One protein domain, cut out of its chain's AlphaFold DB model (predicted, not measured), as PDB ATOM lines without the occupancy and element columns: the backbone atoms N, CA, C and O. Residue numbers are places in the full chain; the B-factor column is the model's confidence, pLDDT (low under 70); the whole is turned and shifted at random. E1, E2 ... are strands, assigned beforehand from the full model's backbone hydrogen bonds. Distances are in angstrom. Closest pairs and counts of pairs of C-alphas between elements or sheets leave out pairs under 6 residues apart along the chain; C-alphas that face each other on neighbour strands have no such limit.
ATOM      1  N   GLY A  61     232.886 162.712 149.109       61.00
ATOM      2  CA  GLY A  61     232.265 162.868 147.787       61.00
ATOM      3  C   GLY A  61     231.371 161.707 147.347       61.00
ATOM      4  O   GLY A  61     231.041 161.613 146.169       61.00
ATOM      5  N   GLY A  62     231.022 160.786 148.248       50.47
ATOM      6  CA  GLY A  62     230.325 159.544 147.919       50.47
ATOM      7  C   GLY A  62     228.875 159.658 148.342       50.47
ATOM      8  O   GLY A  62     228.561 159.467 149.512       50.47
ATOM      9  N   GLY A  63     227.990 160.018 147.417       55.22
ATOM     10  CA  GLY A  63     226.566 160.142 147.712       55.22
ATOM     11  C   GLY A  63     225.997 158.861 148.329       55.22
ATOM     12  O   GLY A  63     225.991 157.833 147.671       55.22
ATOM     13  N   GLY A  64     225.531 158.950 149.579       55.25
ATOM     14  CA  GLY A  64     224.430 158.206 150.213       55.25
ATOM     15  C   GLY A  64     224.145 156.750 149.828       55.25
ATOM     16  O   GLY A  64     222.984 156.342 149.879       55.25
ATOM     17  N   HIS A  65     225.134 155.951 149.434       55.09
ATOM     18  CA  HIS A  65     224.911 154.531 149.197       55.09
ATOM     19  C   HIS A  65     224.682 153.835 150.548       55.09
ATOM     20  O   HIS A  65     225.429 154.098 151.493       55.09
ATOM     21  N   PRO A  66     223.651 152.974 150.685       57.19
ATOM     22  CA  PRO A  66     223.431 152.217 151.909       57.19
ATOM     23  C   PRO A  66     224.703 151.449 152.243       57.19
ATOM     24  O   PRO A  66     225.128 150.583 151.483       57.19
ATOM     25  N   ALA A  67     225.322 151.801 153.361       66.88
ATOM     26  CA  ALA A  67     226.612 151.249 153.722       66.88
ATOM     27  C   ALA A  67     226.490 149.802 154.222       66.88
ATOM     28  O   ALA A  67     227.440 149.037 154.104       66.88
ATOM     29  N   VAL A  68     225.311 149.405 154.726       74.00
ATOM     30  CA  VAL A  68     224.980 148.011 155.055       74.00
ATOM     31  C   VAL A  68     223.480 147.752 154.860       74.00
ATOM     32  O   VAL A  68     222.639 148.486 155.399       74.00
ATOM     33  N   LEU A  69     223.146 146.678 154.135       83.06
ATOM     34  CA  LEU A  69     221.817 146.062 154.141       83.06
ATOM     35  C   LEU A  69     221.788 144.925 155.170       83.06
ATOM     36  O   LEU A  69     222.691 144.091 155.207       83.06
ATOM     37  N   ALA A  70     220.758 144.894 156.009       88.19
ATOM     38  CA  ALA A  70     220.580 143.873 157.036       88.19
ATOM     39  C   ALA A  70     219.099 143.511 157.197       88.19
ATOM     40  O   ALA A  70     218.218 144.339 156.978       88.19
ATOM     41  N   TRP A  71     218.810 142.303 157.663       90.88
ATOM     42  CA  TRP A  71     217.499 141.938 158.182       90.88
ATOM     43  C   TRP A  71     217.324 142.524 159.587       90.88
ATOM     44  O   TRP A  71     218.098 142.229 160.496       90.88
ATOM     45  N   GLY A  72     216.301 143.351 159.785       88.81
ATOM     46  CA  GLY A  72     215.930 143.957 161.061       88.81
ATOM     47  C   GLY A  72     214.684 143.325 161.682       88.81
ATOM     48  O   GLY A  72     213.816 142.789 160.993       88.81
ATOM     49  N   CYS A  73     214.578 143.402 163.007       87.62
ATOM     50  CA  CYS A  73     213.390 142.946 163.725       87.62
ATOM     51  C   CYS A  73     212.120 143.668 163.217       87.62
ATOM     52  O   CYS A  73     212.138 144.893 163.107       87.62
ATOM     53  N   PRO A  74     211.000 142.956 162.976       86.56
ATOM     54  CA  PRO A  74     209.752 143.563 162.498       86.56
ATOM     55  C   PRO A  74     208.953 144.270 163.609       86.56
ATOM     56  O   PRO A  74     207.861 144.776 163.366       86.56
ATOM     57  N   SER A  75     209.455 144.266 164.849       83.00
ATOM     58  CA  SER A  75     208.783 144.892 165.988       83.00
ATOM     59  C   SER A  75     208.705 146.415 165.816       83.00
ATOM     60  O   SER A  75     209.704 147.031 165.444       83.00
ATOM     61  N   PRO A  76     207.580 147.058 166.178       76.88
ATOM     62  CA  PRO A  76     207.472 148.519 166.185       76.88
ATOM     63  C   PRO A  76     208.349 149.180 167.261       76.88
ATOM     64  O   PRO A  76     208.539 150.393 167.243       76.88
ATOM     65  N   ARG A  77     208.878 148.405 168.221       79.56
ATOM     66  CA  ARG A  77     209.846 148.891 169.210       79.56
ATOM     67  C   ARG A  77     211.275 148.614 168.739       79.56
ATOM     68  O   ARG A  77     211.525 147.518 168.234       79.56
ATOM     69  N   PRO A  78     212.221 149.543 168.970       69.69
ATOM     70  CA  PRO A  78     213.609 149.368 168.566       69.69
ATOM     71  C   PRO A  78     214.195 148.113 169.218       69.69
ATOM     72  O   PRO A  78     214.307 148.011 170.439       69.69
ATOM     73  N   CYS A  79     214.552 147.140 168.384       77.12
ATOM     74  CA  CYS A  79     215.239 145.923 168.786       77.12
ATOM     75  C   CYS A  79     216.632 145.933 168.144       77.12
ATOM     76  O   CYS A  79     216.725 146.101 166.928       77.12
ATOM     77  N   PRO A  80     217.714 145.732 168.915       75.88
ATOM     78  CA  PRO A  80     219.073 145.807 168.381       75.88
ATOM     79  C   PRO A  80     219.453 144.599 167.512       75.88
ATOM     80  O   PRO A  80     220.513 144.604 166.896       75.88
ATOM     81  N   ARG A  81     218.618 143.549 167.456       74.38
ATOM     82  CA  ARG A  81     218.914 142.358 166.653       74.38
ATOM     83  C   ARG A  81     218.815 142.681 165.165       74.38
ATOM     84  O   ARG A  81     217.725 142.946 164.653       74.38
ATOM     85  N   LYS A  82     219.956 142.579 164.493       80.12
ATOM     86  CA  LYS A  82     220.088 142.573 163.039       80.12
ATOM     87  C   LYS A  82     220.761 141.271 162.610       80.12
ATOM     88  O   LYS A  82     221.607 140.759 163.340       80.12
ATOM     89  N   ALA A  83     220.382 140.752 161.453       82.25
ATOM     90  CA  ALA A  83     221.054 139.637 160.795       82.25
ATOM     91  C   ALA A  83     221.573 140.100 159.422       82.25
ATOM     92  O   ALA A  83     220.958 140.988 158.824       82.25
ATOM     93  N   PRO A  84     222.702 139.566 158.930       80.88
ATOM     94  CA  PRO A  84     223.184 139.885 157.591       80.88
ATOM     95  C   PRO A  84     222.168 139.434 156.534       80.88
ATOM     96  O   PRO A  84     221.442 138.466 156.751       80.88
ATOM     97  N   ILE A  85     222.103 140.148 155.407       84.12
ATOM     98  CA  ILE A  85     221.450 139.620 154.205       84.12
ATOM     99  C   ILE A  85     222.491 138.766 153.477       84.12
ATOM    100  O   ILE A  85     223.509 139.297 153.037       84.12
ATOM    101  N   ASP A  86     222.242 137.465 153.390       79.00
ATOM    102  CA  ASP A  86     223.015 136.483 152.627       79.00
ATOM    103  C   ASP A  86     222.090 135.725 151.648       79.00
ATOM    104  O   ASP A  86     220.907 136.053 151.534       79.00
ATOM    105  N   ASP A  87     222.621 134.733 150.924       75.06
ATOM    106  CA  ASP A  87     221.846 133.886 149.995       75.06
ATOM    107  C   ASP A  87     220.909 132.888 150.716       75.06
ATOM    108  O   ASP A  87     220.299 132.025 150.080       75.06
ATOM    109  N   GLY A  88     220.826 132.957 152.049       79.94
ATOM    110  CA  GLY A  88     220.010 132.084 152.877       79.94
ATOM    111  C   GLY A  88     218.554 132.532 153.016       79.94
ATOM    112  O   GLY A  88     218.109 133.564 152.510       79.94
ATOM    113  N   ASP A  89     217.787 131.726 153.753       84.25
ATOM    114  CA  ASP A  89     216.392 132.033 154.050       84.25
ATOM    115  C   ASP A  89     216.257 133.247 154.973       84.25
ATOM    116  O   ASP A  89     216.982 133.433 155.953       84.25
ATOM    117  N   ARG A  90     215.230 134.053 154.698       88.06
ATOM    118  CA  ARG A  90     214.897 135.230 155.499       88.06
ATOM    119  C   ARG A  90     214.603 134.833 156.957       88.06
ATOM    120  O   ARG A  90     213.671 134.058 157.196       88.06
ATOM    121  N   PRO A  91     215.309 135.408 157.950       88.06
ATOM    122  CA  PRO A  91     215.152 135.012 159.340       88.06
ATOM    123  C   PRO A  91     213.779 135.401 159.895       88.06
ATOM    124  O   PRO A  91     213.145 136.379 159.481       88.06
ATOM    125  N   VAL A  92     213.337 134.632 160.889       88.56
ATOM    126  CA  VAL A  92     212.044 134.796 161.559       88.56
ATOM    127  C   VAL A  92     212.254 135.204 163.010       88.56
ATOM    128  O   VAL A  92     213.139 134.708 163.708       88.56
ATOM    129  N   CYS A  93     211.430 136.128 163.494       85.06
ATOM    130  CA  CYS A  93     211.414 136.517 164.893       85.06
ATOM    131  C   CYS A  93     210.894 135.353 165.739       85.06
ATOM    132  O   CYS A  93     209.697 135.085 165.740       85.06
ATOM    133  N   GLY A  94     211.763 134.702 166.516       83.19
ATOM    134  CA  GLY A  94     211.359 133.596 167.395       83.19
ATOM    135  C   GLY A  94     210.302 133.959 168.450       83.19
ATOM    136  O   GLY A  94     209.686 133.067 169.015       83.19
ATOM    137  N   LEU A  95     210.069 135.255 168.706       82.94
ATOM    138  CA  LEU A  95     209.032 135.721 169.631       82.94
ATOM    139  C   LEU A  95     207.659 135.896 168.960       82.94
ATOM    140  O   LEU A  95     206.644 135.679 169.611       82.94
ATOM    141  N   THR A  96     207.611 136.320 167.692       83.38
ATOM    142  CA  THR A  96     206.348 136.674 167.004       83.38
ATOM    143  C   THR A  96     206.028 135.792 165.798       83.38
ATOM    144  O   THR A  96     204.952 135.922 165.224       83.38
ATOM    145  N   GLY A  97     206.959 134.946 165.356       87.44
ATOM    146  CA  GLY A  97     206.843 134.169 164.118       87.44
ATOM    147  C   GLY A  97     206.882 135.014 162.837       87.44
ATOM    148  O   GLY A  97     206.700 134.488 161.744       87.44
ATOM    149  N   THR A  98     207.116 136.323 162.941       89.50
ATOM    150  CA  THR A  98     207.106 137.245 161.797       89.50
ATOM    151  C   THR A  98     208.483 137.314 161.146       89.50
ATOM    152  O   THR A  98     209.497 137.373 161.846       89.50
ATOM    153  N   GLN A  99     208.533 137.355 159.814       90.56
ATOM    154  CA  GLN A  99     209.783 137.553 159.077       90.56
ATOM    155  C   GLN A  99     210.409 138.922 159.385       90.56
ATOM    156  O   GLN A  99     209.709 139.925 159.521       90.56
ATOM    157  N   PHE A 100     211.737 138.962 159.467       90.00
ATOM    158  CA  PHE A 100     212.512 140.196 159.636       90.00
ATOM    159  C   PHE A 100     212.360 141.122 158.428       90.00
ATOM    160  O   PHE A 100     212.298 140.637 157.315       90.00
ATOM    161  N   VAL A 101     212.351 142.442 158.578       89.38
ATOM    162  CA  VAL A 101     212.231 143.403 157.456       89.38
ATOM    163  C   VAL A 101     213.594 143.886 156.966       89.38
ATOM    164  O   VAL A 101     214.542 143.907 157.740       89.38
ATOM    165  N   GLU A 102     213.719 144.261 155.691       88.62
ATOM    166  CA  GLU A 102     214.962 144.867 155.193       88.62
ATOM    167  C   GLU A 102     215.214 146.192 155.931       88.62
ATOM    168  O   GLU A 102     214.328 147.039 156.054       88.62
ATOM    169  N   SER A 103     216.424 146.359 156.455       83.69
ATOM    170  CA  SER A 103     216.884 147.539 157.174       83.69
ATOM    171  C   SER A 103     218.136 148.077 156.497       83.69
ATOM    172  O   SER A 103     219.074 147.335 156.204       83.69
ATOM    173  N   ARG A 104     218.151 149.390 156.268       78.75
ATOM    174  CA  ARG A 104     219.266 150.098 155.642       78.75
ATOM    175  C   ARG A 104     219.914 150.998 156.671       78.75
ATOM    176  O   ARG A 104     219.225 151.778 157.323       78.75
ATOM    177  N   THR A 105     221.226 150.873 156.828       70.56
ATOM    178  CA  THR A 105     222.008 151.802 157.647       70.56
ATOM    179  C   THR A 105     222.993 152.519 156.734       70.56
ATOM    180  O   THR A 105     223.800 151.882 156.060       70.56
ATOM    181  N   THR A 106     222.880 153.841 156.672       64.69
ATOM    182  CA  THR A 106     223.889 154.721 156.076       64.69
ATOM    183  C   THR A 106     224.953 154.987 157.135       64.69
ATOM    184  O   THR A 106     224.593 155.338 158.261       64.69
ATOM    185  N   LEU A 107     226.221 154.746 156.794       55.91
ATOM    186  CA  LEU A 107     227.371 155.124 157.622       55.91
ATOM    187  C   LEU A 107     227.707 156.599 157.403       55.91
ATOM    188  O   LEU A 107     227.520 157.065 156.255       55.91
TER     189      LEU A 107
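Overview. This is residues 61 to 107 of the 107 residues of an uncharacterized protein of Micromonospora sp. CB01531 (UniProt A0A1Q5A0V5). With little regular structure, this is a small three-stranded sheet, E1 between E2 and E3, with a tail at residues 61 to 67 and two wide loops, residues 73 to 81 and 85 to 100. The printed part has 47 residues, under half in the named strands, which follow as E1, E2, E3; there is no named helix. The order across is E2, E1, E3, antiparallel, all strand. It is loose, with a radius of gyration of the C-alphas of 12.1 A, and flat, 42 by 26 by 11 A.

Arrangement. E1, residues 68 to 72, is antiparallel to E3, residues 101 to 105, with N 72 and O 101 2.8 A apart, within hydrogen-bond range. E1 and E2, residues 82 to 84, form a hairpin, with N 71 and O 83 at 2.8 A. E2 and E3 are only just apart, closest 8.3 A.

Along the chain. E1 is 11.6 A long, beginning at C-alpha 68 (224.980, 148.011, 155.055). E2 is 6.8 A long. E3 is 12.9 A long, ending at C-alpha 105 (222.008, 151.802, 157.647).

Size, cuts and confidence. The C-alphas farthest apart, Gly 61 and Leu 95, are 41.9 A apart. The printed part has no cut. The link E2 to E3 is long. Residues 61 to 67, 78 and 106 to 107 have pLDDT under 70.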